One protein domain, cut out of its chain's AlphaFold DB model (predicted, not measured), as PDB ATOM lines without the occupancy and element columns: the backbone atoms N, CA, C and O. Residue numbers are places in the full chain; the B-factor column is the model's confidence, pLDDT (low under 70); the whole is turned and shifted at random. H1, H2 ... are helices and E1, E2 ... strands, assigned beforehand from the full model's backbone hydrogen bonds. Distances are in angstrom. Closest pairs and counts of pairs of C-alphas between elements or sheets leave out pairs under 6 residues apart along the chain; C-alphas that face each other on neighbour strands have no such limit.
ATOM      1  N   HIS A  34      25.241 -26.802  29.083       94.38
ATOM      2  CA  HIS A  34      24.296 -27.833  28.667       94.38
ATOM      3  C   HIS A  34      23.110 -27.228  27.922       94.38
ATOM      4  O   HIS A  34      22.597 -26.178  28.293       94.38
ATOM      5  N   HIS A  35      22.635 -27.919  26.891       94.56
ATOM      6  CA  HIS A  35      21.392 -27.617  26.190       94.56
ATOM      7  C   HIS A  35      20.308 -28.585  26.666       94.56
ATOM      8  O   HIS A  35      20.417 -29.787  26.413       94.56
ATOM      9  N   LEU A  36      19.264 -28.075  27.319       95.50
ATOM     10  CA  LEU A  36      18.070 -28.853  27.647       95.50
ATOM     11  C   LEU A  36      17.005 -28.615  26.579       95.50
ATOM     12  O   LEU A  36      16.579 -27.485  26.345       95.50
ATOM     13  N   THR A  37      16.544 -29.698  25.961       92.69
ATOM     14  CA  THR A  37      15.469 -29.663  24.969       92.69
ATOM     15  C   THR A  37      14.363 -30.645  25.339       92.69
ATOM     16  O   THR A  37      14.629 -31.757  25.796       92.69
ATOM     17  N   VAL A  38      13.119 -30.215  25.131       93.50
ATOM     18  CA  VAL A  38      11.907 -31.019  25.297       93.50
ATOM     19  C   VAL A  38      11.045 -30.793  24.063       93.50
ATOM     20  O   VAL A  38      10.826 -29.650  23.653       93.50
ATOM     21  N   GLN A  39      10.630 -31.876  23.420       90.75
ATOM     22  CA  GLN A  39       9.881 -31.843  22.165       90.75
ATOM     23  C   GLN A  39       9.146 -33.163  21.959       90.75
ATOM     24  O   GLN A  39       9.564 -34.180  22.503       90.75
ATOM     25  N   LEU A  40       8.088 -33.179  21.151       89.88
ATOM     26  CA  LEU A  40       7.561 -34.459  20.682       89.88
ATOM     27  C   LEU A  40       8.561 -35.123  19.740       89.88
ATOM     28  O   LEU A  40       9.157 -34.467  18.878       89.88
ATOM     29  N   SER A  41       8.750 -36.426  19.917       88.50
ATOM     30  CA  SER A  41       9.443 -37.241  18.938       88.50
ATOM     31  C   SER A  41       8.639 -37.221  17.649       88.50
ATOM     32  O   SER A  41       7.443 -37.501  17.633       88.50
ATOM     33  N   LYS A  42       9.322 -36.889  16.557       83.94
ATOM     34  CA  LYS A  42       8.745 -37.001  15.218       83.94
ATOM     35  C   LYS A  42       8.808 -38.433  14.705       83.94
ATOM     36  O   LYS A  42       8.096 -38.765  13.773       83.94
ATOM     37  N   MET A  43       9.674 -39.255  15.288       77.94
ATOM     38  CA  MET A  43      10.124 -40.507  14.691       77.94
ATOM     39  C   MET A  43       9.670 -41.728  15.483       77.94
ATOM     40  O   MET A  43       9.497 -42.781  14.889       77.94
ATOM     41  N   LEU A  44       9.482 -41.622  16.799       83.88
ATOM     42  CA  LEU A  44       9.126 -42.741  17.667       83.88
ATOM     43  C   LEU A  44       7.756 -42.544  18.301       83.88
ATOM     44  O   LEU A  44       7.457 -41.501  18.884       83.88
ATOM     45  N   PHE A  45       6.961 -43.604  18.236       84.81
ATOM     46  CA  PHE A  45       5.589 -43.649  18.711       84.81
ATOM     47  C   PHE A  45       5.331 -44.949  19.466       84.81
ATOM     48  O   PHE A  45       6.021 -45.948  19.257       84.81
ATOM     49  N   LEU A  46       4.308 -44.960  20.315       85.62
ATOM     50  CA  LEU A  46       3.789 -46.186  20.917       85.62
ATOM     51  C   LEU A  46       2.516 -46.639  20.217       85.62
ATOM     52  O   LEU A  46       1.608 -45.848  19.964       85.62
ATOM     53  N   ARG A  47       2.430 -47.939  19.952       83.25
ATOM     54  CA  ARG A  47       1.189 -48.594  19.542       83.25
ATOM     55  C   ARG A  47       0.293 -48.875  20.757       83.25
ATOM     56  O   ARG A  47       0.794 -48.951  21.881       83.25
ATOM     57  N   PRO A  48      -1.012 -49.135  20.551       81.44
ATOM     58  CA  PRO A  48      -1.936 -49.466  21.639       81.44
ATOM     59  C   PRO A  48      -1.539 -50.719  22.431       81.44
ATOM     60  O   PRO A  48      -1.867 -50.839  23.606       81.44
ATOM     61  N   ASN A  49      -0.806 -51.645  21.805       77.19
ATOM     62  CA  ASN A  49      -0.281 -52.851  22.452       77.19
ATOM     63  C   ASN A  49       1.005 -52.611  23.271       77.19
ATOM     64  O   ASN A  49       1.553 -53.560  23.823       77.19
ATOM     65  N   GLY A  50       1.498 -51.369  23.342       76.00
ATOM     66  CA  GLY A  50       2.716 -50.996  24.064       76.00
ATOM     67  C   GLY A  50       4.011 -51.107  23.255       76.00
ATOM     68  O   GLY A  50       5.058 -50.692  23.753       76.00
ATOM     69  N   ALA A  51       3.957 -51.608  22.015       76.19
ATOM     70  CA  ALA A  51       5.135 -51.716  21.161       76.19
ATOM     71  C   ALA A  51       5.614 -50.343  20.668       76.19
ATOM     72  O   ALA A  51       4.805 -49.467  20.350       76.19
ATOM     73  N   LEU A  52       6.932 -50.191  20.527       77.88
ATOM     74  CA  LEU A  52       7.527 -49.040  19.851       77.88
ATOM     75  C   LEU A  52       7.369 -49.164  18.332       77.88
ATOM     76  O   LEU A  52       7.611 -50.216  17.743       77.88
ATOM     77  N   CYS A  53       6.991 -48.060  17.703       73.50
ATOM     78  CA  CYS A  53       6.923 -47.888  16.262       73.50
ATOM     79  C   CYS A  53       7.871 -46.754  15.864       73.50
ATOM     80  O   CYS A  53       7.853 -45.689  16.484       73.50
ATOM     81  N   CYS A  54       8.698 -46.989  14.847       73.06
ATOM     82  CA  CYS A  54       9.594 -45.983  14.292       73.06
ATOM     83  C   CYS A  54       9.126 -45.589  12.887       73.06
ATOM     84  O   CYS A  54       8.946 -46.451  12.032       73.06
ATOM     85  N   VAL A  55       8.981 -44.292  12.640       67.44
ATOM     86  CA  VAL A  55       8.634 -43.693  11.347       67.44
ATOM     87  C   VAL A  55       9.847 -42.917  10.847       67.44
ATOM     88  O   VAL A  55      10.382 -42.088  11.576       67.44
ATOM     89  N   HIS A  56      10.312 -43.195   9.627       59.44
ATOM     90  CA  HIS A  56      11.581 -42.659   9.119       59.44
ATOM     91  C   HIS A  56      11.522 -41.189   8.685       59.44
ATOM     92  O   HIS A  56      12.475 -40.455   8.941       59.44
ATOM     93  N   GLU A  57      10.430 -40.765   8.047       62.31
ATOM     94  CA  GLU A  57      10.261 -39.394   7.525       62.31
ATOM     95  C   GLU A  57       9.714 -38.408   8.568       62.31
ATOM     96  O   GLU A  57       9.639 -37.198   8.347       62.31
ATOM     97  N   GLY A  58       9.373 -38.935   9.739       68.19
ATOM     98  CA  GLY A  58       8.675 -38.222  10.783       68.19
ATOM     99  C   GLY A  58       7.171 -38.136  10.526       68.19
ATOM    100  O   GLY A  58       6.709 -38.108   9.390       68.19
ATOM    101  N   LEU A  59       6.391 -38.091  11.600       72.94
ATOM    102  CA  LEU A  59       4.934 -38.035  11.548       72.94
ATOM    103  C   LEU A  59       4.432 -36.847  12.372       72.94
ATOM    104  O   LEU A  59       4.946 -36.579  13.460       72.94
ATOM    105  N   GLN A  60       3.438 -36.124  11.849       76.00
ATOM    106  CA  GLN A  60       2.756 -35.081  12.616       76.00
ATOM    107  C   GLN A  60       1.904 -35.717  13.720       76.00
ATOM    108  O   GLN A  60       1.405 -36.834  13.572       76.00
ATOM    109  N   ARG A  61       1.670 -34.991  14.815       81.69
ATOM    110  CA  ARG A  61       0.914 -35.495  15.970       81.69
ATOM    111  C   ARG A  61      -0.499 -35.937  15.602       81.69
ATOM    112  O   ARG A  61      -0.947 -36.992  16.041       81.69
ATOM    113  N   ASN A  62      -1.197 -35.150  14.783       79.88
ATOM    114  CA  ASN A  62      -2.560 -35.479  14.359       79.88
ATOM    115  C   ASN A  62      -2.600 -36.724  13.464       79.88
ATOM    116  O   ASN A  62      -3.497 -37.551  13.617       79.88
ATOM    117  N   ASP A  63      -1.608 -36.883  12.588       76.00
ATOM    118  CA  ASP A  63      -1.490 -38.064  11.736       76.00
ATOM    119  C   ASP A  63      -1.148 -39.303  12.573       76.00
ATOM    120  O   ASP A  63      -1.721 -40.369  12.355       76.00
ATOM    121  N   ALA A  64      -0.293 -39.169  13.593       78.31
ATOM    122  CA  ALA A  64      -0.007 -40.242  14.543       78.31
ATOM    123  C   ALA A  64      -1.287 -40.721  15.241       78.31
ATOM    124  O   ALA A  64      -1.612 -41.908  15.178       78.31
ATOM    125  N   PHE A  65      -2.074 -39.800  15.807       81.19
ATOM    126  CA  PHE A  65      -3.347 -40.154  16.438       81.19
ATOM    127  C   PHE A  65      -4.343 -40.779  15.457       81.19
ATOM    128  O   PHE A  65      -4.999 -41.761  15.807       81.19
ATOM    129  N   GLY A  66      -4.431 -40.257  14.230       75.31
ATOM    130  CA  GLY A  66      -5.283 -40.817  13.176       75.31
ATOM    131  C   GLY A  66      -4.945 -42.271  12.827       75.31
ATOM    132  O   GLY A  66      -5.830 -43.022  12.428       75.31
ATOM    133  N   ASN A  67      -3.694 -42.683  13.048       72.81
ATOM    134  CA  ASN A  67      -3.207 -44.047  12.837       72.81
ATOM    135  C   ASN A  67      -3.142 -44.880  14.135       72.81
ATOM    136  O   ASN A  67      -2.543 -45.953  14.158       72.81
ATOM    137  N   GLY A  68      -3.744 -44.406  15.233       79.94
ATOM    138  CA  GLY A  68      -3.738 -45.110  16.520       79.94
ATOM    139  C   GLY A  68      -2.371 -45.145  17.210       79.94
ATOM    140  O   GLY A  68      -2.151 -45.969  18.098       79.94
ATOM    141  N   LEU A  69      -1.448 -44.270  16.811       84.06
ATOM    142  CA  LEU A  69      -0.122 -44.130  17.399       84.06
ATOM    143  C   LEU A  69      -0.134 -43.042  18.476       84.06
ATOM    144  O   LEU A  69      -0.728 -41.977  18.313       84.06
ATOM    145  N   THR A  70       0.554 -43.306  19.583       88.31
ATOM    146  CA  THR A  70       0.732 -42.361  20.688       88.31
ATOM    147  C   THR A  70       2.087 -41.664  20.545       88.31
ATOM    148  O   THR A  70       3.117 -42.344  20.605       88.31
ATOM    149  N   PRO A  71       2.120 -40.331  20.367       87.88
ATOM    150  CA  PRO A  71       3.353 -39.553  20.360       87.88
ATOM    151  C   PRO A  71       4.128 -39.678  21.673       87.88
ATOM    152  O   PRO A  71       3.548 -39.757  22.760       87.88
ATOM    153  N   LEU A  72       5.454 -39.655  21.564       92.06
ATOM    154  CA  LEU A  72       6.356 -39.670  22.710       92.06
ATOM    155  C   LEU A  72       6.968 -38.291  22.937       92.06
ATOM    156  O   LEU A  72       7.337 -37.601  21.990       92.06
ATOM    157  N   VAL A  73       7.127 -37.902  24.198       93.25
ATOM    158  CA  VAL A  73       7.877 -36.712  24.601       93.25
ATOM    159  C   VAL A  73       9.347 -37.096  24.728       93.25
ATOM    160  O   VAL A  73       9.697 -37.967  25.521       93.25
ATOM    161  N   LEU A  74      10.202 -36.445  23.946       93.38
ATOM    162  CA  LEU A  74      11.652 -36.584  23.965       93.38
ATOM    163  C   LEU A  74      12.275 -35.496  24.841       93.38
ATOM    164  O   LEU A  74      12.183 -34.306  24.533       93.38
ATOM    165  N   TYR A  75      12.980 -35.935  25.878       94.50
ATOM    166  CA  TYR A  75      13.845 -35.113  26.717       94.50
ATOM    167  C   TYR A  75      15.276 -35.361  26.277       94.50
ATOM    168  O   TYR A  75      15.706 -36.509  26.138       94.50
ATOM    169  N   SER A  76      16.025 -34.290  26.046       92.62
ATOM    170  CA  SER A  76      17.433 -34.399  25.705       92.62
ATOM    171  C   SER A  76      18.258 -33.353  26.427       92.62
ATOM    172  O   SER A  76      17.892 -32.176  26.473       92.62
ATOM    173  N   LEU A  77      19.389 -33.809  26.959       93.25
ATOM    174  CA  LEU A  77      20.411 -32.983  27.573       93.25
ATOM    175  C   LEU A  77      21.720 -33.200  26.819       93.25
ATOM    176  O   LEU A  77      22.197 -34.330  26.745       93.25
ATOM    177  N   THR A  78      22.283 -32.132  26.260       88.81
ATOM    178  CA  THR A  78      23.469 -32.201  25.392       88.81
ATOM    179  C   THR A  78      24.552 -31.250  25.885       88.81
ATOM    180  O   THR A  78      24.255 -30.097  26.193       88.81
ATOM    181  N   ALA A  79      25.800 -31.709  25.921       87.62
ATOM    182  CA  ALA A  79      26.973 -30.869  26.143       87.62
ATOM    183  C   ALA A  79      27.220 -29.950  24.936       87.62
ATOM    184  O   ALA A  79      27.328 -30.421  23.801       87.62
ATOM    185  N   GLU A  80      27.318 -28.637  25.151       84.19
ATOM    186  CA  GLU A  80      27.565 -27.689  24.063       84.19
ATOM    187  C   GLU A  80      28.925 -27.968  23.399       84.19
ATOM    188  O   GLU A  80      29.967 -27.973  24.048       84.19
ATOM    189  N   GLY A  81      28.919 -28.188  22.080       69.06
ATOM    190  CA  GLY A  81      30.138 -28.440  21.302       69.06
ATOM    191  C   GLY A  81      30.765 -29.828  21.498       69.06
ATOM    192  O   GLY A  81      31.787 -30.115  20.873       69.06
ATOM    193  N   GLY A  82      30.158 -30.688  22.322       66.06
ATOM    194  CA  GLY A  82      30.615 -32.050  22.593       66.06
ATOM    195  C   GLY A  82      29.682 -33.131  22.026       66.06
ATOM    196  O   GLY A  82      28.533 -32.859  21.674       66.06
ATOM    197  N   PRO A  83      30.150 -34.390  21.953       66.75
ATOM    198  CA  PRO A  83      29.332 -35.532  21.540       66.75
ATOM    199  C   PRO A  83      28.378 -36.004  22.649       66.75
ATOM    200  O   PRO A  83      27.487 -36.812  22.395       66.75
ATOM    201  N   PHE A  84      28.570 -35.552  23.886       79.44
ATOM    202  CA  PHE A  84      27.900 -36.137  25.034       79.44
ATOM    203  C   PHE A  84      26.461 -35.664  25.119       79.44
ATOM    204  O   PHE A  84      26.170 -34.469  25.194       79.44
ATOM    205  N   ARG A  85      25.555 -36.633  25.096       82.69
ATOM    206  CA  ARG A  85      24.123 -36.392  25.116       82.69
ATOM    207  C   ARG A  85      23.404 -37.533  25.791       82.69
ATOM    208  O   ARG A  85      23.772 -38.696  25.644       82.69
ATOM    209  N   SER A  86      22.355 -37.168  26.500       87.38
ATOM    210  CA  SER A  86      21.427 -38.095  27.108       87.38
ATOM    211  C   SER A  86      20.033 -37.866  26.554       87.38
ATOM    212  O   SER A  86      19.650 -36.730  26.251       87.38
ATOM    213  N   HIS A  87      19.293 -38.959  26.420       89.88
ATOM    214  CA  HIS A  87      17.926 -38.977  25.932       89.88
ATOM    215  C   HIS A  87      17.060 -39.800  26.873       89.88
ATOM    216  O   HIS A  87      17.494 -40.833  27.383       89.88
ATOM    217  N   GLN A  88      15.826 -39.352  27.062       91.19
ATOM    218  CA  GLN A  88      14.756 -40.155  27.636       91.19
ATOM    219  C   GLN A  88      13.450 -39.858  26.906       91.19
ATOM    220  O   GLN A  88      13.247 -38.762  26.377       91.19
ATOM    221  N   LEU A  89      12.571 -40.851  26.882       92.62
ATOM    222  CA  LEU A  89      11.244 -40.773  26.300       92.62
ATOM    223  C   LEU A  89      10.188 -40.991  27.380       92.62
ATOM    224  O   LEU A  89      10.334 -41.849  28.250       92.62
ATOM    225  N   SER A  90       9.092 -40.250  27.277       92.56
ATOM    226  CA  SER A  90       7.882 -40.457  28.070       92.56
ATOM    227  C   SER A  90       6.648 -40.351  27.186       92.56
ATOM    228  O   SER A  90       6.733 -39.952  26.026       92.56
ATOM    229  N   THR A  91       5.478 -40.668  27.729       90.00
ATOM    230  CA  THR A  91       4.217 -40.320  27.064       90.00
ATOM    231  C   THR A  91       3.782 -38.911  27.467       90.00
ATOM    232  O   THR A  91       4.244 -38.386  28.483       90.00
ATOM    233  N   GLU A  92       2.875 -38.303  26.697       87.00
ATOM    234  CA  GLU A  92       2.220 -37.047  27.097       87.00
ATOM    235  C   GLU A  92       1.346 -37.215  28.355       87.00
ATOM    236  O   GLU A  92       1.154 -36.257  29.097       87.00
ATOM    237  N   ALA A  93       0.826 -38.424  28.607       86.06
ATOM    238  CA  ALA A  93      -0.015 -38.717  29.770       86.06
ATOM    239  C   ALA A  93       0.793 -38.856  31.069       86.06
ATOM    240  O   ALA A  93       0.285 -38.577  32.152       86.06
ATOM    241  N   THR A  94       2.053 -39.279  30.957       88.31
ATOM    242  CA  THR A  94       2.978 -39.466  32.081       88.31
ATOM    243  C   THR A  94       4.316 -38.780  31.773       88.31
ATOM    244  O   THR A  94       5.309 -39.469  31.511       88.31
ATOM    245  N   PRO A  95       4.354 -37.435  31.719       91.19
ATOM    246  CA  PRO A  95       5.582 -36.695  31.461       91.19
ATOM    247  C   PRO A  95       6.569 -36.820  32.629       91.19
ATOM    248  O   PRO A  95       6.176 -37.036  33.773       91.19
ATOM    249  N   LEU A  96       7.860 -36.671  32.335       90.69
ATOM    250  CA  LEU A  96       8.933 -36.678  33.327       90.69
ATOM    251  C   LEU A  96       9.102 -35.288  33.936       90.69
ATOM    252  O   LEU A  96       8.971 -34.282  33.237       90.69
ATOM    253  N   SER A  97       9.469 -35.230  35.215       90.94
ATOM    254  CA  SER A  97       9.990 -34.005  35.831       90.94
ATOM    255  C   SER A  97      11.293 -33.576  35.154       90.94
ATOM    256  O   SER A  97      12.190 -34.398  34.944       90.94
ATOM    257  N   LEU A  98      11.425 -32.281  34.856       91.69
ATOM    258  CA  LEU A  98      12.680 -31.708  34.374       91.69
ATOM    259  C   LEU A  98      13.748 -31.752  35.460       91.69
ATOM    260  O   LEU A  98      14.882 -32.114  35.165       91.69
ATOM    261  N   CYS A  99      13.408 -31.434  36.710       90.44
ATOM    262  CA  CYS A  99      14.350 -31.478  37.822       90.44
ATOM    263  C   CYS A  99      14.853 -32.900  38.072       90.44
ATOM    264  O   CYS A  99      16.057 -33.084  38.225       90.44
ATOM    265  N   TRP A 100      13.973 -33.907  38.038       89.88
ATOM    266  CA  TRP A 100      14.383 -35.308  38.134       89.88
ATOM    267  C   TRP A 100      15.245 -35.732  36.938       89.88
ATOM    268  O   TRP A 100      16.305 -36.323  37.128       89.88
ATOM    269  N   PHE A 101      14.846 -35.386  35.708       91.00
ATOM    270  CA  PHE A 101      15.628 -35.704  34.510       91.00
ATOM    271  C   PHE A 101      17.027 -35.074  34.556       91.00
ATOM    272  O   PHE A 101      18.015 -35.738  34.243       91.00
ATOM    273  N   LEU A 102      17.140 -33.809  34.965       92.12
ATOM    274  CA  LEU A 102      18.424 -33.133  35.139       92.12
ATOM    275  C   LEU A 102      19.240 -33.781  36.260       92.12
ATOM    276  O   LEU A 102      20.415 -34.074  36.047       92.12
ATOM    277  N   GLN A 103      18.614 -34.078  37.404       89.12
ATOM    278  CA  GLN A 103      19.268 -34.750  38.526       89.12
ATOM    279  C   GLN A 103      19.883 -36.072  38.105       89.12
ATOM    280  O   GLN A 103      21.048 -36.329  38.383       89.12
ATOM    281  N   GLU A 104      19.107 -36.899  37.414       86.25
ATOM    282  CA  GLU A 104      19.525 -38.241  37.040       86.25
ATOM    283  C   GLU A 104      20.658 -38.236  36.011       86.25
ATOM    284  O   GLU A 104      21.458 -39.167  35.943       86.25
ATOM    285  N   ASN A 105      20.764 -37.172  35.215       87.75
ATOM    286  CA  ASN A 105      21.858 -37.008  34.268       87.75
ATOM    287  C   ASN A 105      23.094 -36.337  34.877       87.75
ATOM    288  O   ASN A 105      24.206 -36.643  34.454       87.75
ATOM    289  N   TRP A 106      22.930 -35.451  35.860       89.38
ATOM    290  CA  TRP A 106      24.045 -34.785  36.543       89.38
ATOM    291  C   TRP A 106      24.619 -35.605  37.705       89.38
ATOM    292  O   TRP A 106      25.775 -35.415  38.068       89.38
ATOM    293  N   SER A 107      23.856 -36.540  38.272       84.81
ATOM    294  CA  SER A 107      24.325 -37.446  39.329       84.81
ATOM    295  C   SER A 107      25.279 -38.522  38.805       84.81
ATOM    296  O   SER A 107      26.093 -39.058  39.559       84.81
ATOM    297  N   ARG A 108      25.201 -38.841  37.508       79.12
ATOM    298  CA  ARG A 108      26.036 -39.860  36.871       79.12
ATOM    299  C   ARG A 108      27.425 -39.286  36.581       79.12
ATOM    300  O   ARG A 108      27.518 -38.252  35.920       79.12
ATOM    301  N   PRO A 109      28.515 -39.971  36.966       63.25
ATOM    302  CA  PRO A 109      29.879 -39.503  36.705       63.25
ATOM    303  C   PRO A 109      30.275 -39.493  35.213       63.25
ATOM    304  O   PRO A 109      31.421 -39.177  34.893       63.25
ATOM    305  N   SER A 110      29.344 -39.792  34.298       66.25
ATOM    306  CA  SER A 110      29.615 -40.074  32.891       66.25
ATOM    307  C   SER A 110      29.193 -38.969  31.915       66.25
ATOM    308  O   SER A 110      28.096 -38.427  32.052       66.25
ATOM    309  N   GLY A 111      29.997 -38.713  30.878       68.69
ATOM    310  CA  GLY A 111      29.697 -37.983  29.634       68.69
ATOM    311  C   GLY A 111      29.328 -36.498  29.759       68.69
ATOM    312  O   GLY A 111      29.854 -35.662  29.040       68.69
ATOM    313  N   LEU A 112      28.456 -36.117  30.686       82.88
ATOM    314  CA  LEU A 112      27.997 -34.739  30.899       82.88
ATOM    315  C   LEU A 112      28.757 -34.020  32.026       82.88
ATOM    316  O   LEU A 112      28.582 -32.826  32.218       82.88
ATOM    317  N   ARG A 113      29.627 -34.732  32.756       85.12
ATOM    318  CA  ARG A 113      30.510 -34.186  33.811       85.12
ATOM    319  C   ARG A 113      29.781 -33.441  34.940       85.12
ATOM    320  O   ARG A 113      30.374 -32.606  35.627       85.12
ATOM    321  N   GLY A 114      28.537 -33.833  35.198       88.81
ATOM    322  CA  GLY A 114      27.751 -33.379  36.337       88.81
ATOM    323  C   GLY A 114      27.054 -32.041  36.110       88.81
ATOM    324  O   GLY A 114      26.575 -31.763  35.011       88.81
ATOM    325  N   VAL A 115      26.956 -31.229  37.163       91.75
ATOM    326  CA  VAL A 115      26.264 -29.932  37.105       91.75
ATOM    327  C   VAL A 115      27.027 -28.935  36.213       91.75
ATOM    328  O   VAL A 115      28.223 -28.725  36.444       91.75
ATOM    329  N   PRO A 116      26.369 -28.313  35.211       93.62
ATOM    330  CA  PRO A 116      27.003 -27.355  34.312       93.62
ATOM    331  C   PRO A 116      27.173 -25.976  34.955       93.62
ATOM    332  O   PRO A 116      26.489 -25.630  35.912       93.62
ATOM    333  N   ASP A 117      28.019 -25.146  34.355       93.19
ATOM    334  CA  ASP A 117      28.158 -23.733  34.718       93.19
ATOM    335  C   ASP A 117      27.013 -22.893  34.111       93.19
ATOM    336  O   ASP A 117      26.622 -21.861  34.656       93.19
ATOM    337  N   ALA A 118      26.446 -23.335  32.978       94.62
ATOM    338  CA  ALA A 118      25.254 -22.736  32.384       94.62
ATOM    339  C   ALA A 118      24.308 -23.773  31.763       94.62
ATOM    340  O   ALA A 118      24.731 -24.764  31.162       94.62
ATOM    341  N   LEU A 119      23.006 -23.506  31.851       96.19
ATOM    342  CA  LEU A 119      21.953 -24.306  31.232       96.19
ATOM    343  C   LEU A 119      21.195 -23.451  30.217       96.19
ATOM    344  O   LEU A 119      20.542 -22.477  30.581       96.19
ATOM    345  N   LYS A 120      21.248 -23.830  28.942       96.31
ATOM    346  CA  LYS A 120      20.476 -23.196  27.873       96.31
ATOM    347  C   LYS A 120      19.136 -23.893  27.688       96.31
ATOM    348  O   LYS A 120      19.079 -25.114  27.524       96.31
ATOM    349  N   VAL A 121      18.072 -23.096  27.654       95.00
ATOM    350  CA  VAL A 121      16.690 -23.539  27.428       95.00
ATOM    351  C   VAL A 121      15.991 -22.626  26.432       95.00
ATOM    352  O   VAL A 121      16.261 -21.431  26.359       95.00
ATOM    353  N   SER A 122      15.039 -23.164  25.679       92.00
ATOM    354  CA  SER A 122      14.150 -22.329  24.863       92.00
ATOM    355  C   SER A 122      13.178 -21.515  25.723       92.00
ATOM    356  O   SER A 122      12.770 -21.964  26.796       92.00
ATOM    357  N   ALA A 123      12.708 -20.382  25.192       90.44
ATOM    358  CA  ALA A 123      11.657 -19.570  25.814       90.44
ATOM    359  C   ALA A 123      10.389 -20.373  26.171       90.44
ATOM    360  O   ALA A 123       9.744 -20.096  27.178       90.44
ATOM    361  N   ALA A 124      10.060 -21.405  25.386       89.44
ATOM    362  CA  ALA A 124       8.929 -22.288  25.658       89.44
ATOM    363  C   ALA A 124       9.110 -23.115  26.942       89.44
ATOM    364  O   ALA A 124       8.199 -23.166  27.763       89.44
ATOM    365  N   ILE A 125      10.289 -23.716  27.141       91.62
ATOM    366  CA  ILE A 125      10.605 -24.486  28.359       91.62
ATOM    367  C   ILE A 125      10.622 -23.556  29.573       91.62
ATOM    368  O   ILE A 125      10.049 -23.889  30.604       91.62
ATOM    369  N   PHE A 126      11.224 -22.372  29.429       92.19
ATOM    370  CA  PHE A 126      11.257 -21.365  30.488       92.19
ATOM    371  C   PHE A 126       9.846 -20.950  30.934       92.19
ATOM    372  O   PHE A 126       9.549 -20.927  32.125       92.19
ATOM    373  N   ALA A 127       8.946 -20.694  29.981       90.69
ATOM    374  CA  ALA A 127       7.554 -20.371  30.278       90.69
ATOM    375  C   ALA A 127       6.777 -21.559  30.877       90.69
ATOM    376  O   ALA A 127       5.910 -21.358  31.725       90.69
ATOM    377  N   ALA A 128       7.079 -22.788  30.447       90.56
ATOM    378  CA  ALA A 128       6.414 -24.001  30.920       90.56
ATOM    379  C   ALA A 128       6.876 -24.456  32.314       90.56
ATOM    380  O   ALA A 128       6.127 -25.162  32.986       90.56
ATOM    381  N   CYS A 129       8.077 -24.058  32.746       91.19
ATOM    382  CA  CYS A 129       8.655 -24.383  34.050       91.19
ATOM    383  C   CYS A 129       9.281 -23.136  34.714       91.19
ATOM    384  O   CYS A 129      10.506 -23.036  34.812       91.19
ATOM    385  N   PRO A 130       8.477 -22.171  35.204       86.00
ATOM    386  CA  PRO A 130       9.014 -20.929  35.776       86.00
ATOM    387  C   PRO A 130       9.896 -21.149  37.013       86.00
ATOM    388  O   PRO A 130      10.819 -20.380  37.270       86.00
ATOM    389  N   ALA A 131       9.635 -22.217  37.775       87.31
ATOM    390  CA  ALA A 131      10.422 -22.570  38.955       87.31
ATOM    391  C   ALA A 131      11.855 -23.015  38.611       87.31
ATOM    392  O   ALA A 131      12.727 -22.938  39.476       87.31
ATOM    393  N   LEU A 132      12.118 -23.434  37.363       89.19
ATOM    394  CA  LEU A 132      13.423 -23.946  36.941       89.19
ATOM    395  C   LEU A 132      14.543 -22.943  37.214       89.19
ATOM    396  O   LEU A 132      15.594 -23.348  37.694       89.19
ATOM    397  N   GLN A 133      14.309 -21.649  36.964       90.75
ATOM    398  CA  GLN A 133      15.306 -20.599  37.183       90.75
ATOM    399  C   GLN A 133      15.769 -20.542  38.635       90.75
ATOM    400  O   GLN A 133      16.963 -20.644  38.898       90.75
ATOM    401  N   LEU A 134      14.826 -20.450  39.573       88.38
ATOM    402  CA  LEU A 134      15.138 -20.387  40.999       88.38
ATOM    403  C   LEU A 134      15.906 -21.630  41.462       88.38
ATOM    404  O   LEU A 134      16.829 -21.522  42.266       88.38
ATOM    405  N   ILE A 135      15.540 -22.804  40.941       88.44
ATOM    406  CA  ILE A 135      16.158 -24.076  41.322       88.44
ATOM    407  C   ILE A 135      17.597 -24.170  40.801       88.44
ATOM    408  O   ILE A 135      18.497 -24.517  41.563       88.44
ATOM    409  N   VAL A 136      17.837 -23.857  39.525       90.56
ATOM    410  CA  VAL A 136      19.183 -23.979  38.938       90.56
ATOM    411  C   VAL A 136      20.121 -22.870  39.425       90.56
ATOM    412  O   VAL A 136      21.293 -23.139  39.679       90.56
ATOM    413  N   GLU A 137      19.613 -21.655  39.656       90.38
ATOM    414  CA  GLU A 137      20.400 -20.558  40.234       90.38
ATOM    415  C   GLU A 137      20.807 -20.853  41.684       90.38
ATOM    416  O   GLU A 137      21.926 -20.526  42.082       90.38
ATOM    417  N   ALA A 138      19.964 -21.547  42.462       87.94
ATOM    418  CA  ALA A 138      20.324 -22.011  43.805       87.94
ATOM    419  C   ALA A 138      21.492 -23.019  43.804       87.94
ATOM    420  O   ALA A 138      22.181 -23.157  44.814       87.94
ATOM    421  N   LEU A 139      21.744 -23.688  42.673       85.88
ATOM    422  CA  LEU A 139      22.908 -24.551  42.453       85.88
ATOM    423  C   LEU A 139      24.100 -23.820  41.816       85.88
ATOM    424  O   LEU A 139      25.104 -24.454  41.498       85.88
ATOM    425  N   GLY A 140      24.005 -22.501  41.622       89.56
ATOM    426  CA  GLY A 140      25.045 -21.693  40.986       89.56
ATOM    427  C   GLY A 140      25.107 -21.830  39.463       89.56
ATOM    428  O   GLY A 140      26.109 -21.448  38.864       89.56
ATOM    429  N   ILE A 141      24.062 -22.367  38.829       93.88
ATOM    430  CA  ILE A 141      23.992 -22.563  37.378       93.88
ATOM    431  C   ILE A 141      23.372 -21.322  36.735       93.88
ATOM    432  O   ILE A 141      22.268 -20.910  37.095       93.88
ATOM    433  N   ALA A 142      24.028 -20.759  35.720       94.56
ATOM    434  CA  ALA A 142      23.448 -19.667  34.942       94.56
ATOM    435  C   ALA A 142      22.385 -20.195  33.962       94.56
ATOM    436  O   ALA A 142      22.719 -20.860  32.975       94.56
ATOM    437  N   LEU A 143      21.103 -19.884  34.189       95.00
ATOM    438  CA  LEU A 143      20.047 -20.203  33.225       95.00
ATOM    439  C   LEU A 143      20.049 -19.192  32.073       95.00
ATOM    440  O   LEU A 143      19.899 -17.990  32.274       95.00
ATOM    441  N   GLN A 144      20.181 -19.689  30.846       94.94
ATOM    442  CA  GLN A 144      20.194 -18.884  29.631       94.94
ATOM    443  C   GLN A 144      18.982 -19.231  28.770       94.94
ATOM    444  O   GLN A 144      18.870 -20.336  28.235       94.94
ATOM    445  N   VAL A 145      18.069 -18.276  28.614       93.19
ATOM    446  CA  VAL A 145      16.945 -18.426  27.690       93.19
ATOM    447  C   VAL A 145      17.419 -18.036  26.297       93.19
ATOM    448  O   VAL A 145      17.742 -16.875  26.054       93.19
ATOM    449  N   VAL A 146      17.481 -19.004  25.386       90.25
ATOM    450  CA  VAL A 146      17.918 -18.744  24.013       90.25
ATOM    451  C   VAL A 146      16.784 -18.144  23.188       90.25
ATOM    452  O   VAL A 146      15.636 -18.607  23.235       90.25
ATOM    453  N   ASP A 147      17.122 -17.132  22.393       74.19
ATOM    454  CA  ASP A 147      16.295 -16.715  21.272       74.19
ATOM    455  C   ASP A 147      16.529 -17.668  20.084       74.19
ATOM    456  O   ASP A 147      17.509 -18.415  20.031       74.19
ATOM    457  N   GLY A 148      15.599 -17.719  19.129       67.56
ATOM    458  CA  GLY A 148      15.659 -18.660  18.001       67.56
ATOM    459  C   GLY A 148      16.864 -18.489  17.058       67.56
ATOM    460  O   GLY A 148      16.894 -19.130  16.010       67.56
ATOM    461  N   HIS A 149      17.831 -17.625  17.386       72.62
ATOM    462  CA  HIS A 149      19.034 -17.366  16.603       72.62
ATOM    463  C   HIS A 149      20.292 -18.059  17.149       72.62
ATOM    464  O   HIS A 149      21.313 -18.066  16.450       72.62
ATOM    465  N   ASP A 150      20.241 -18.705  18.323       79.44
ATOM    466  CA  ASP A 150      21.340 -19.566  18.783       79.44
ATOM    467  C   ASP A 150      21.435 -20.812  17.883       79.44
ATOM    468  O   ASP A 150      20.690 -21.793  18.011       79.44
ATOM    469  N   LYS A 151      22.382 -20.761  16.939       79.44
ATOM    470  CA  LYS A 151      22.638 -21.840  15.980       79.44
ATOM    471  C   LYS A 151      23.041 -23.138  16.669       79.44
ATOM    472  O   LYS A 151      22.630 -24.196  16.212       79.44
ATOM    473  N   ARG A 152      23.811 -23.080  17.760       76.88
ATOM    474  CA  ARG A 152      24.301 -24.281  18.451       76.88
ATOM    475  C   ARG A 152      23.163 -24.976  19.181       76.88
ATOM    476  O   ARG A 152      23.006 -26.184  19.031       76.88
ATOM    477  N   TYR A 153      22.330 -24.218  19.893       82.00
ATOM    478  CA  TYR A 153      21.133 -24.767  20.526       82.00
ATOM    479  C   TYR A 153      20.160 -25.338  19.484       82.00
ATOM    480  O   TYR A 153      19.651 -26.448  19.645       82.00
ATOM    481  N   THR A 154      19.943 -24.616  18.380       78.88
ATOM    482  CA  THR A 154      19.072 -25.063  17.282       78.88
ATOM    483  C   THR A 154      19.579 -26.363  16.656       78.88
ATOM    484  O   THR A 154      18.797 -27.296  16.470       78.88
ATOM    485  N   SER A 155      20.887 -26.466  16.404       75.19
ATOM    486  CA  SER A 155      21.523 -27.695  15.927       75.19
ATOM    487  C   SER A 155      21.382 -28.842  16.928       75.19
ATOM    488  O   SER A 155      20.980 -29.926  16.523       75.19
ATOM    489  N   SER A 156      21.617 -28.624  18.229       78.31
ATOM    490  CA  SER A 156      21.423 -29.673  19.246       78.31
ATOM    491  C   SER A 156      19.977 -30.160  19.315       78.31
ATOM    492  O   SER A 156      19.737 -31.363  19.407       78.31
ATOM    493  N   LYS A 157      19.002 -29.245  19.229       82.12
ATOM    494  CA  LYS A 157      17.576 -29.594  19.209       82.12
ATOM    495  C   LYS A 157      17.214 -30.442  17.987       82.12
ATOM    496  O   LYS A 157      16.456 -31.404  18.125       82.12
ATOM    497  N   ALA A 158      17.746 -30.097  16.812       79.50
ATOM    498  CA  ALA A 158      17.545 -30.860  15.582       79.50
ATOM    499  C   ALA A 158      18.220 -32.238  15.650       79.50
ATOM    500  O   ALA A 158      17.580 -33.241  15.352       79.50
ATOM    501  N   GLN A 159      19.463 -32.301  16.130       74.31
ATOM    502  CA  GLN A 159      20.209 -33.552  16.273       74.31
ATOM    503  C   GLN A 159      19.535 -34.520  17.256       74.31
ATOM    504  O   GLN A 159      19.496 -35.725  17.026       74.31
ATOM    505  N   ALA A 160      18.929 -34.011  18.333       80.56
ATOM    506  CA  ALA A 160      18.170 -34.852  19.255       80.56
ATOM    507  C   ALA A 160      17.021 -35.608  18.550       80.56
ATOM    508  O   ALA A 160      16.739 -36.751  18.904       80.56
ATOM    509  N   GLN A 161      16.392 -35.023  17.519       81.00
ATOM    510  CA  GLN A 161      15.323 -35.683  16.749       81.00
ATOM    511  C   GLN A 161      15.823 -36.844  15.883       81.00
ATOM    512  O   GLN A 161      15.059 -37.767  15.615       81.00
ATOM    513  N   THR A 162      17.083 -36.834  15.458       72.44
ATOM    514  CA  THR A 162      17.656 -37.924  14.660       72.44
ATOM    515  C   THR A 162      18.279 -38.996  15.550       72.44
ATOM    516  O   THR A 162      18.025 -40.186  15.369       72.44
ATOM    517  N   ASP A 163      19.023 -38.585  16.575       71.69
ATOM    518  CA  ASP A 163      19.917 -39.478  17.322       71.69
ATOM    519  C   ASP A 163      19.200 -40.434  18.265       71.69
ATOM    520  O   ASP A 163      19.673 -41.552  18.505       71.69
ATOM    521  N   HIS A 164      18.043 -40.018  18.782       70.62
ATOM    522  CA  HIS A 164      17.277 -40.831  19.717       70.62
ATOM    523  C   HIS A 164      16.752 -42.124  19.067       70.62
ATOM    524  O   HIS A 164      16.354 -43.046  19.766       70.62
ATOM    525  N   ARG A 165      16.813 -42.289  17.745       68.38
ATOM    526  CA  ARG A 165      16.431 -43.561  17.119       68.38
ATOM    527  C   ARG A 165      17.505 -44.644  17.235       68.38
ATOM    528  O   ARG A 165      17.196 -45.820  17.091       68.38
ATOM    529  N   GLY A 166      18.757 -44.271  17.507       59.25
ATOM    530  CA  GLY A 166      19.884 -45.198  17.393       59.25
ATOM    531  C   GLY A 166      19.749 -46.502  18.193       59.25
ATOM    532  O   GLY A 166      20.029 -47.548  17.632       59.25
ATOM    533  N   PRO A 167      19.240 -46.553  19.437       60.06
ATOM    534  CA  PRO A 167      19.078 -47.840  20.123       60.06
ATOM    535  C   PRO A 167      18.240 -48.898  19.396       60.06
ATOM    536  O   PRO A 167      18.427 -50.081  19.660       60.06
ATOM    537  N   ILE A 168      17.333 -48.486  18.505       57.78
ATOM    538  CA  ILE A 168      16.491 -49.389  17.708       57.78
ATOM    539  C   ILE A 168      17.298 -50.034  16.574       57.78
ATOM    540  O   ILE A 168      17.029 -51.173  16.214       57.78
ATOM    541  N   TYR A 169      18.304 -49.336  16.046       51.69
ATOM    542  CA  TYR A 169      19.104 -49.795  14.906       51.69
ATOM    543  C   TYR A 169      20.334 -50.617  15.313       51.69
ATOM    544  O   TYR A 169      20.764 -51.495  14.579       51.69
ATOM    545  N   PHE A 170      20.873 -50.382  16.512       40.91
ATOM    546  CA  PHE A 170      22.182 -50.898  16.929       40.91
ATOM    547  C   PHE A 170      22.155 -52.284  17.599       40.91
ATOM    548  O   PHE A 170      23.188 -52.738  18.099       40.91
ATOM    549  N   ARG A 171      21.002 -52.962  17.702       45.09
ATOM    550  CA  ARG A 171      20.941 -54.298  18.319       45.09
ATOM    551  C   ARG A 171      20.091 -55.283  17.529       45.09
ATOM    552  O   ARG A 171      18.893 -55.104  17.387       45.09
ATOM    553  N   GLU A 172      20.717 -56.409  17.192       35.34
ATOM    554  CA  GLU A 172      20.126 -57.633  16.621       35.34
ATOM    555  C   GLU A 172      19.109 -58.345  17.542       35.34
ATOM    556  O   GLU A 172      18.637 -59.432  17.218       35.34
ATOM    557  N   LYS A 173      18.776 -57.781  18.713       43.50
ATOM    558  CA  LYS A 173      17.870 -58.413  19.681       43.50
ATOM    559  C   LYS A 173      16.468 -57.821  19.594       43.50
ATOM    560  O   LYS A 173      16.301 -56.606  19.581       43.50
ATOM    561  N   GLU A 174      15.489 -58.720  19.597       55.84
ATOM    562  CA  GLU A 174      14.049 -58.449  19.603       55.84
ATOM    563  C   GLU A 174      13.673 -57.357  20.630       55.84
ATOM    564  O   GLU A 174      14.056 -57.425  21.802       55.84
ATOM    565  N   ILE A 175      12.915 -56.345  20.188       62.09
ATOM    566  CA  ILE A 175      12.374 -55.295  21.063       62.09
ATOM    567  C   ILE A 175      11.146 -55.865  21.785       62.09
ATOM    568  O   ILE A 175      10.237 -56.366  21.117       62.09
ATOM    569  N   PRO A 176      11.065 -55.781  23.124       63.56
ATOM    570  CA  PRO A 176       9.919 -56.310  23.849       63.56
ATOM    571  C   PRO A 176       8.656 -55.484  23.564       63.56
ATOM    572  O   PRO A 176       8.694 -54.258  23.618       63.56
ATOM    573  N   THR A 177       7.516 -56.144  23.319       64.38
ATOM    574  CA  THR A 177       6.202 -55.481  23.163       64.38
ATOM    575  C   THR A 177       5.802 -54.733  24.431       64.38
ATOM    576  O   THR A 177       5.304 -53.613  24.379       64.38
ATOM    577  N   ARG A 178       6.016 -55.357  25.595       65.06
ATOM    578  CA  ARG A 178       5.662 -54.806  26.904       65.06
ATOM    579  C   ARG A 178       6.904 -54.219  27.560       65.06
ATOM    580  O   ARG A 178       7.935 -54.877  27.620       65.06
ATOM    581  N   GLY A 179       6.797 -52.991  28.062       72.75
ATOM    582  CA  GLY A 179       7.948 -52.281  28.625       72.75
ATOM    583  C   GLY A 179       8.929 -51.770  27.563       72.75
ATOM    584  O   GLY A 179      10.073 -51.478  27.890       72.75
ATOM    585  N   ALA A 180       8.499 -51.639  26.300       77.75
ATOM    586  CA  ALA A 180       9.326 -51.130  25.204       77.75
ATOM    587  C   ALA A 180       9.920 -49.742  25.514       77.75
ATOM    588  O   ALA A 180      11.084 -49.474  25.216       77.75
ATOM    589  N   LEU A 181       9.127 -48.876  26.157       82.44
ATOM    590  CA  LEU A 181       9.547 -47.538  26.579       82.44
ATOM    591  C   LEU A 181      10.647 -47.584  27.656       82.44
ATOM    592  O   LEU A 181      11.646 -46.872  27.560       82.44
ATOM    593  N   ASP A 182      10.510 -48.462  28.648       81.19
ATOM    594  CA  ASP A 182      11.534 -48.654  29.682       81.19
ATOM    595  C   ASP A 182      12.797 -49.282  29.091       81.19
ATOM    596  O   ASP A 182      13.919 -48.881  29.415       81.19
ATOM    597  N   TRP A 183      12.624 -50.228  28.165       81.81
ATOM    598  CA  TRP A 183      13.720 -50.855  27.440       81.81
ATOM    599  C   TRP A 183      14.535 -49.820  26.662       81.81
ATOM    600  O   TRP A 183      15.757 -49.787  26.820       81.81
ATOM    601  N   ILE A 184      13.895 -48.942  25.878       79.44
ATOM    602  CA  ILE A 184      14.621 -47.935  25.087       79.44
ATOM    603  C   ILE A 184      15.296 -46.892  25.983       79.44
ATOM    604  O   ILE A 184      16.448 -46.535  25.735       79.44
ATOM    605  N   ASN A 185      14.649 -46.482  27.079       83.06
ATOM    606  CA  ASN A 185      15.250 -45.590  28.073       83.06
ATOM    607  C   ASN A 185      16.477 -46.222  28.749       83.06
ATOM    608  O   ASN A 185      17.501 -45.560  28.936       83.06
ATOM    609  N   THR A 186      16.419 -47.526  29.026       76.94
ATOM    610  CA  THR A 186      17.567 -48.299  29.519       76.94
ATOM    611  C   THR A 186      18.687 -48.340  28.476       76.94
ATOM    612  O   THR A 186      19.858 -48.160  28.813       76.94
ATOM    613  N   GLN A 187      18.358 -48.501  27.188       74.56
ATOM    614  CA  GLN A 187      19.368 -48.460  26.127       74.56
ATOM    615  C   GLN A 187      20.029 -47.079  25.992       74.56
ATOM    616  O   GLN A 187      21.244 -47.019  25.796       74.56
ATOM    617  N   TYR A 188      19.286 -45.974  26.129       76.38
ATOM    618  CA  TYR A 188      19.891 -44.635  26.145       76.38
ATOM    619  C   TYR A 188      20.889 -44.477  27.290       76.38
ATOM    620  O   TYR A 188      21.999 -43.992  27.065       76.38
ATOM    621  N   ALA A 189      20.535 -44.945  28.491       69.69
ATOM    622  CA  ALA A 189      21.433 -44.921  29.641       69.69
ATOM    623  C   ALA A 189      22.723 -45.722  29.375       69.69
ATOM    624  O   ALA A 189      23.818 -45.233  29.646       69.69
ATOM    625  N   HIS A 190      22.622 -46.908  28.763       64.62
ATOM    626  CA  HIS A 190      23.798 -47.691  28.369       64.62
ATOM    627  C   HIS A 190      24.639 -47.022  27.275       64.62
ATOM    628  O   HIS A 190      25.864 -47.156  27.277       64.62
ATOM    629  N   ARG A 191      24.014 -46.319  26.325       63.44
ATOM    630  CA  ARG A 191      24.728 -45.656  25.226       63.44
ATOM    631  C   ARG A 191      25.532 -44.450  25.708       63.44
ATOM    632  O   ARG A 191      26.641 -44.254  25.220       63.44
ATOM    633  N   LEU A 192      25.019 -43.704  26.689       58.28
ATOM    634  CA  LEU A 192      25.764 -42.625  27.346       58.28
ATOM    635  C   LEU A 192      27.086 -43.138  27.943       58.28
ATOM    636  O   LEU A 192      28.112 -42.497  27.758       58.28
ATOM    637  N   LEU A 193      27.067 -44.322  28.568       52.53
ATOM    638  CA  LEU A 193      28.258 -44.970  29.134       52.53
ATOM    639  C   LEU A 193      29.230 -45.490  28.057       52.53
ATOM    640  O   LEU A 193      30.440 -45.465  28.244       52.53
ATOM    641  N   ARG A 194      28.727 -45.959  26.904       50.66
ATOM    642  CA  ARG A 194      29.573 -46.468  25.800       50.66
ATOM    643  C   ARG A 194      30.266 -45.371  24.994       50.66
ATOM    644  O   ARG A 194      31.356 -45.605  24.477       50.66
ATOM    645  N   HIS A 195      29.660 -44.188  24.887       50.59
ATOM    646  CA  HIS A 195      30.293 -43.024  24.252       50.59
ATOM    647  C   HIS A 195      31.529 -42.529  25.016       50.59
ATOM    648  O   HIS A 195      32.300 -41.754  24.471       50.59
ATOM    649  N   GLU A 196      31.765 -43.010  26.238       44.34
ATOM    650  CA  GLU A 196      32.996 -42.745  26.995       44.34
ATOM    651  C   GLU A 196      34.172 -43.638  26.581       44.34
ATOM    652  O   GLU A 196      35.323 -43.276  26.806       44.34
ATOM    653  N   SER A 197      33.901 -44.801  25.976       34.19
ATOM    654  CA  SER A 197      34.910 -45.804  25.609       34.19
ATOM    655  C   SER A 197      35.130 -45.932  24.098       34.19
ATOM    656  O   SER A 197      35.880 -46.801  23.661       34.19
ATOM    657  N   SER A 198      34.421 -45.142  23.289       35.72
ATOM    658  CA  SER A 198      34.375 -45.288  21.834       35.72
ATOM    659  C   SER A 198      35.256 -44.259  21.122       35.72
ATOM    660  O   SER A 198      35.207 -43.067  21.407       35.72
ATOM    661  N   SER A 199      36.003 -44.731  20.124       35.22
ATOM    662  CA  SER A 199      36.753 -43.947  19.136       35.22
ATOM    663  C   SER A 199      35.867 -43.103  18.195       35.22
ATOM    664  O   SER A 199      36.399 -42.358  17.375       35.22
ATOM    665  N   VAL A 200      34.535 -43.175  18.311       41.38
ATOM    666  CA  VAL A 200      33.536 -42.571  17.400       41.38
ATOM    667  C   VAL A 200      33.052 -41.207  17.914       41.38
ATOM    668  O   VAL A 200      31.866 -40.883  17.949       41.38
ATOM    669  N   ILE A 201      33.988 -40.383  18.370       44.19
ATOM    670  CA  ILE A 201      33.701 -39.016  18.783       44.19
ATOM    671  C   ILE A 201      34.229 -38.073  17.701       44.19
ATOM    672  O   ILE A 201      35.419 -37.791  17.663       44.19
ATOM    673  N   SER A 202      33.336 -37.526  16.871       41.50
ATOM    674  CA  SER A 202      33.637 -36.594  15.763       41.50
ATOM    675  C   SER A 202      34.359 -35.292  16.164       41.50
ATOM    676  O   SER A 202      34.750 -34.496  15.316       41.50
ATOM    677  N   ASN A 203      34.549 -35.061  17.466       53.75
ATOM    678  CA  ASN A 203      35.327 -33.966  18.034       53.75
ATOM    679  C   ASN A 203      36.194 -34.488  19.191       53.75
ATOM    680  O   ASN A 203      35.960 -34.122  20.343       53.75
ATOM    681  N   ARG A 204      37.157 -35.385  18.927       52.44
ATOM    682  CA  ARG A 204      37.989 -35.982  19.991       52.44
ATOM    683  C   ARG A 204      38.712 -34.932  20.827       52.44
ATOM    684  O   ARG A 204      38.754 -35.077  22.036       52.44
ATOM    685  N   ALA A 205      39.206 -33.841  20.237       59.66
ATOM    686  CA  ALA A 205      39.861 -32.770  20.997       59.66
ATOM    687  C   ALA A 205      38.890 -32.046  21.948       59.66
ATOM    688  O   ALA A 205      39.184 -31.895  23.132       59.66
ATOM    689  N   GLY A 206      37.710 -31.643  21.464       65.88
ATOM    690  CA  GLY A 206      36.687 -31.011  22.301       65.88
ATOM    691  C   GLY A 206      36.077 -31.971  23.320       65.88
ATOM    692  O   GLY A 206      35.766 -31.568  24.434       65.88
ATOM    693  N   ALA A 207      35.955 -33.249  22.980       66.50
ATOM    694  CA  ALA A 207      35.465 -34.267  23.890       66.50
ATOM    695  C   ALA A 207      36.497 -34.682  24.935       66.50
ATOM    696  O   ALA A 207      36.123 -34.859  26.084       66.50
ATOM    697  N   SER A 208      37.778 -34.775  24.583       69.94
ATOM    698  CA  SER A 208      38.871 -34.971  25.539       69.94
ATOM    699  C   SER A 208      38.987 -33.771  26.470       69.94
ATOM    700  O   SER A 208      39.076 -33.958  27.679       69.94
ATOM    701  N   ALA A 209      38.899 -32.543  25.943       73.81
ATOM    702  CA  ALA A 209      38.852 -31.332  26.763       73.81
ATOM    703  C   ALA A 209      37.643 -31.337  27.713       73.81
ATOM    704  O   ALA A 209      37.779 -31.003  28.885       73.81
ATOM    705  N   TRP A 210      36.480 -31.785  27.234       80.06
ATOM    706  CA  TRP A 210      35.276 -31.932  28.046       80.06
ATOM    707  C   TRP A 210      35.420 -33.019  29.118       80.06
ATOM    708  O   TRP A 210      35.117 -32.784  30.283       80.06
ATOM    709  N   LEU A 211      35.922 -34.202  28.760       78.12
ATOM    710  CA  LEU A 211      36.155 -35.310  29.691       78.12
ATOM    711  C   LEU A 211      37.244 -34.983  30.722       78.12
ATOM    712  O   LEU A 211      37.202 -35.519  31.830       78.12
ATOM    713  N   ALA A 212      38.179 -34.086  30.396       79.56
ATOM    714  CA  ALA A 212      39.186 -33.583  31.325       79.56
ATOM    715  C   ALA A 212      38.606 -32.644  32.398       79.56
ATOM    716  O   ALA A 212      39.221 -32.478  33.452       79.56
ATOM    717  N   LEU A 213      37.421 -32.056  32.186       80.81
ATOM    718  CA  LEU A 213      36.771 -31.213  33.195       80.81
ATOM    719  C   LEU A 213      36.440 -32.041  34.431       80.81
ATOM    720  O   LEU A 213      35.919 -33.141  34.279       80.81
ATOM    721  N   PRO A 214      36.674 -31.559  35.660       83.50
ATOM    722  CA  PRO A 214      36.303 -32.308  36.852       83.50
ATOM    723  C   PRO A 214      34.790 -32.543  36.889       83.50
ATOM    724  O   PRO A 214      33.992 -31.709  36.448       83.50
ATOM    725  N   PHE A 215      34.391 -33.691  37.431       86.56
ATOM    726  CA  PHE A 215      32.987 -33.954  37.705       86.56
ATOM    727  C   PHE A 215      32.461 -32.942  38.737       86.56
ATOM    728  O   PHE A 215      33.042 -32.809  39.814       86.56
ATOM    729  N   SER A 216      31.373 -32.235  38.409       85.81
ATOM    730  CA  SER A 216      30.657 -31.369  39.357       85.81
ATOM    731  C   SER A 216      29.556 -32.160  40.058       85.81
ATOM    732  O   SER A 216      28.527 -32.425  39.429       85.81
ATOM    733  N   PRO A 217      29.700 -32.510  41.347       81.94
ATOM    734  CA  PRO A 217      28.587 -33.071  42.090       81.94
ATOM    735  C   PRO A 217      27.521 -31.995  42.317       81.94
ATOM    736  O   PRO A 217      27.826 -30.844  42.622       81.94
ATOM    737  N   GLY A 218      26.257 -32.385  42.230       75.25
ATOM    738  CA  GLY A 218      25.154 -31.546  42.667       75.25
ATOM    739  C   GLY A 218      23.872 -32.342  42.812       75.25
ATOM    740  O   GLY A 218      23.766 -33.474  42.338       75.25
ATOM    741  N   SER A 219      22.922 -31.753  43.531       75.38
ATOM    742  CA  SER A 219      21.620 -32.357  43.781       75.38
ATOM    743  C   SER A 219      20.523 -31.343  43.513       75.38
ATOM    744  O   SER A 219      20.445 -30.319  44.184       75.38
ATOM    745  N   MET A 220      19.656 -31.644  42.560       75.38
ATOM    746  CA  MET A 220      18.406 -30.942  42.326       75.38
ATOM    747  C   MET A 220      17.329 -31.468  43.282       75.38
ATOM    748  O   MET A 220      17.295 -32.667  43.579       75.38
ATOM    749  N   PRO A 221      16.417 -30.603  43.746       67.12
ATOM    750  CA  PRO A 221      15.179 -31.037  44.367       67.12
ATOM    751  C   PRO A 221      14.260 -31.612  43.281       67.12
ATOM    752  O   PRO A 221      13.875 -30.905  42.354       67.12
ATOM    753  N   GLY A 222      13.914 -32.893  43.366       59.34
ATOM    754  CA  GLY A 222      12.992 -33.502  42.410       59.34
ATOM    755  C   GLY A 222      12.738 -34.973  42.701       59.34
ATOM    756  O   GLY A 222      13.677 -35.738  42.909       59.34
ATOM    757  N   ASP A 223      11.464 -35.354  42.704       61.34
ATOM    758  CA  ASP A 223      11.025 -36.748  42.693       61.34
ATOM    759  C   ASP A 223      10.601 -37.121  41.262       61.34
ATOM    760  O   ASP A 223      10.110 -36.276  40.509       61.34
ATOM    761  N   SER A 224      10.769 -38.388  40.879       57.81
ATOM    762  CA  SER A 224      10.366 -38.901  39.562       57.81
ATOM    763  C   SER A 224       8.856 -38.798  39.327       57.81
ATOM    764  O   SER A 224       8.405 -38.832  38.183       57.81
ATOM    765  N   LEU A 225       8.081 -38.650  40.405       58.62
ATOM    766  CA  LEU A 225       6.622 -38.695  40.405       58.62
ATOM    767  C   LEU A 225       5.942 -37.321  40.280       58.62
ATOM    768  O   LEU A 225       4.739 -37.267  40.027       58.62
ATOM    769  N   THR A 226       6.666 -36.208  40.449       74.81
ATOM    770  CA  THR A 226       6.074 -34.856  40.452       74.81
ATOM    771  C   THR A 226       6.449 -34.069  39.205       74.81
ATOM    772  O   THR A 226       7.555 -33.552  39.113       74.81
ATOM    773  N   VAL A 227       5.517 -33.921  38.264       80.81
ATOM    774  CA  VAL A 227       5.726 -33.099  37.061       80.81
ATOM    775  C   VAL A 227       5.841 -31.622  37.462       80.81
ATOM    776  O   VAL A 227       4.916 -31.051  38.034       80.81
ATOM    777  N   ASP A 228       6.977 -31.001  37.156       85.81
ATOM    778  CA  ASP A 228       7.344 -29.627  37.537       85.81
ATOM    779  C   ASP A 228       7.156 -28.603  36.406       85.81
ATOM    780  O   ASP A 228       7.519 -27.433  36.539       85.81
ATOM    781  N   TRP A 229       6.561 -29.023  35.292       90.38
ATOM    782  CA  TRP A 229       6.306 -28.193  34.120       90.38
ATOM    783  C   TRP A 229       4.953 -28.518  33.486       90.38
ATOM    784  O   TRP A 229       4.358 -29.560  33.748       90.38
ATOM    785  N   ILE A 230       4.449 -27.611  32.648       86.75
ATOM    786  CA  ILE A 230       3.115 -27.730  32.044       86.75
ATOM    787  C   ILE A 230       3.233 -28.128  30.559       86.75
ATOM    788  O   ILE A 230       3.695 -27.317  29.741       86.75
ATOM    789  N   PRO A 231       2.790 -29.344  30.171       84.62
ATOM    790  CA  PRO A 231       2.650 -29.727  28.770       84.62
ATOM    791  C   PRO A 231       1.695 -28.795  28.026       84.62
ATOM    792  O   PRO A 231       0.661 -28.387  28.553       84.62
ATOM    793  N   GLY A 232       2.019 -28.454  26.780       83.44
ATOM    794  CA  GLY A 232       1.174 -27.558  26.001       83.44
ATOM    795  C   GLY A 232       1.593 -27.415  24.542       83.44
ATOM    796  O   GLY A 232       2.534 -28.082  24.104       83.44
ATOM    797  N   PRO A 233       0.932 -26.513  23.788       81.00
ATOM    798  CA  PRO A 233       1.080 -26.428  22.335       81.00
ATOM    799  C   PRO A 233       2.469 -26.168  21.788       81.00
ATOM    800  O   PRO A 233       2.777 -26.474  20.637       81.00
ATOM    801  N   TRP A 234       3.340 -25.650  22.636       84.38
ATOM    802  CA  TRP A 234       4.736 -25.438  22.319       84.38
ATOM    803  C   TRP A 234       5.507 -26.742  22.038       84.38
ATOM    804  O   TRP A 234       6.503 -26.694  21.315       84.38
ATOM    805  N   LEU A 235       5.041 -27.899  22.534       83.00
ATOM    806  CA  LEU A 235       5.653 -29.209  22.269       83.00
ATOM    807  C   LEU A 235       5.561 -29.623  20.791       83.00
ATOM    808  O   LEU A 235       6.443 -30.335  20.308       83.00
ATOM    809  N   TRP A 236       4.534 -29.148  20.076       75.50
ATOM    810  CA  TRP A 236       4.260 -29.486  18.671       75.50
ATOM    811  C   TRP A 236       4.390 -28.299  17.704       75.50
ATOM    812  O   TRP A 236       4.138 -28.428  16.508       75.50
TER     813      TRP A 236
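What this domain is: This is residues 34 to 236 of the 513 residues of an uncharacterized protein of mine drainage metagenome (UniProt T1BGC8). A strongly twisted sheet of six strands runs through the middle, with H2, H3, H4 and H7 over one face and H5 and the small H1 over the other. H6 packs on H7, H8 lies far out from the middle, and a long stretch without named elements, residues 213 to 236, ends the printed part. The 203 printed residues hold eight named helices and six named strands, in the order E1 E2 H1 E3 E4 H2 E5 H3 H4 E6 H5 H6 H7 H8. The sheet is branched at E1 and mixed, and the class is mixed, helices and strands. The whole is compact, with a radius of gyration of the C-alphas of 16.6 A and spans of 45 by 39 by 33 A.

Where its parts are: The sheet holds E1, residues 34 to 46, 28.6 A long from C-alpha 34 at (24.296, -27.833, 28.667); E2, 52 to 54; E3, 70 to 79, 29.2 A; E4, 85 to 91, 20.4 A; E5, 118 to 122; and E6, 142 to 146. E1 bends by 69 degrees at residue 43. The helices are H1, 61 to 66; H2, 98 to 106; H3, 123 to 128; H4, 131 to 138; H5, 151 to 163, 17.9 A; H6, 166 to 169; H7, 180 to 194, 20.8 A; and H8, 204 to 212, ending at C-alpha 212 (39.186, -33.583, 31.325).

How they stand to each other: E2 and E5 lie on one side of E1, E3 on the other side. E1 and E3 are antiparallel, with N 37 and O 76 at 2.9 A. The hairpin E1 and E2 has N 53 and O 45 at 2.8 A, and the hairpin E3 and E4 has N 73 and O 90 at 2.8 A. E5 is parallel to E1, N 120 and O 34 at 2.8 A, and to E6, N 144 and O 119 at 2.8 A. E5, H3, H4 and E6 form a strand-helix-strand unit, two parallel neighbour strands with helices between, its crossover right-handed. H7 is on the sheet over E4 at a height of 7.3 A; the closest C-alphas, of Gln 88 and Asn 185, are 5.5 A apart. H2, H3 and H4 are on the same face as H7. H5 is on the opposite face, its C-alpha of Lys 157 6.1 A from that of Thr 37, and H1 is on the same face as H5. H6 touches H7, the closest C-alphas, of Pro 167 and Gln 187, at 6.0 A. H8 is not on the sheet and is apart from H7. Every O i to N i+4 pair is within hydrogen-bond range in H1, H2, H3, H4 and H8, against 7 of 9 in H5 and 10 of 11 in H7; H6 is too short for one.

The domain as a whole: The C-alphas farthest apart, of Gly 66 and Pro 214, are 48.6 A apart. The printed part has no cut. The link from H2 to E5, 11 residues, is long. The mean pLDDT of the printed part is 78.0; 50 residues are under 70, among them 165 to 178 and 189 to 208.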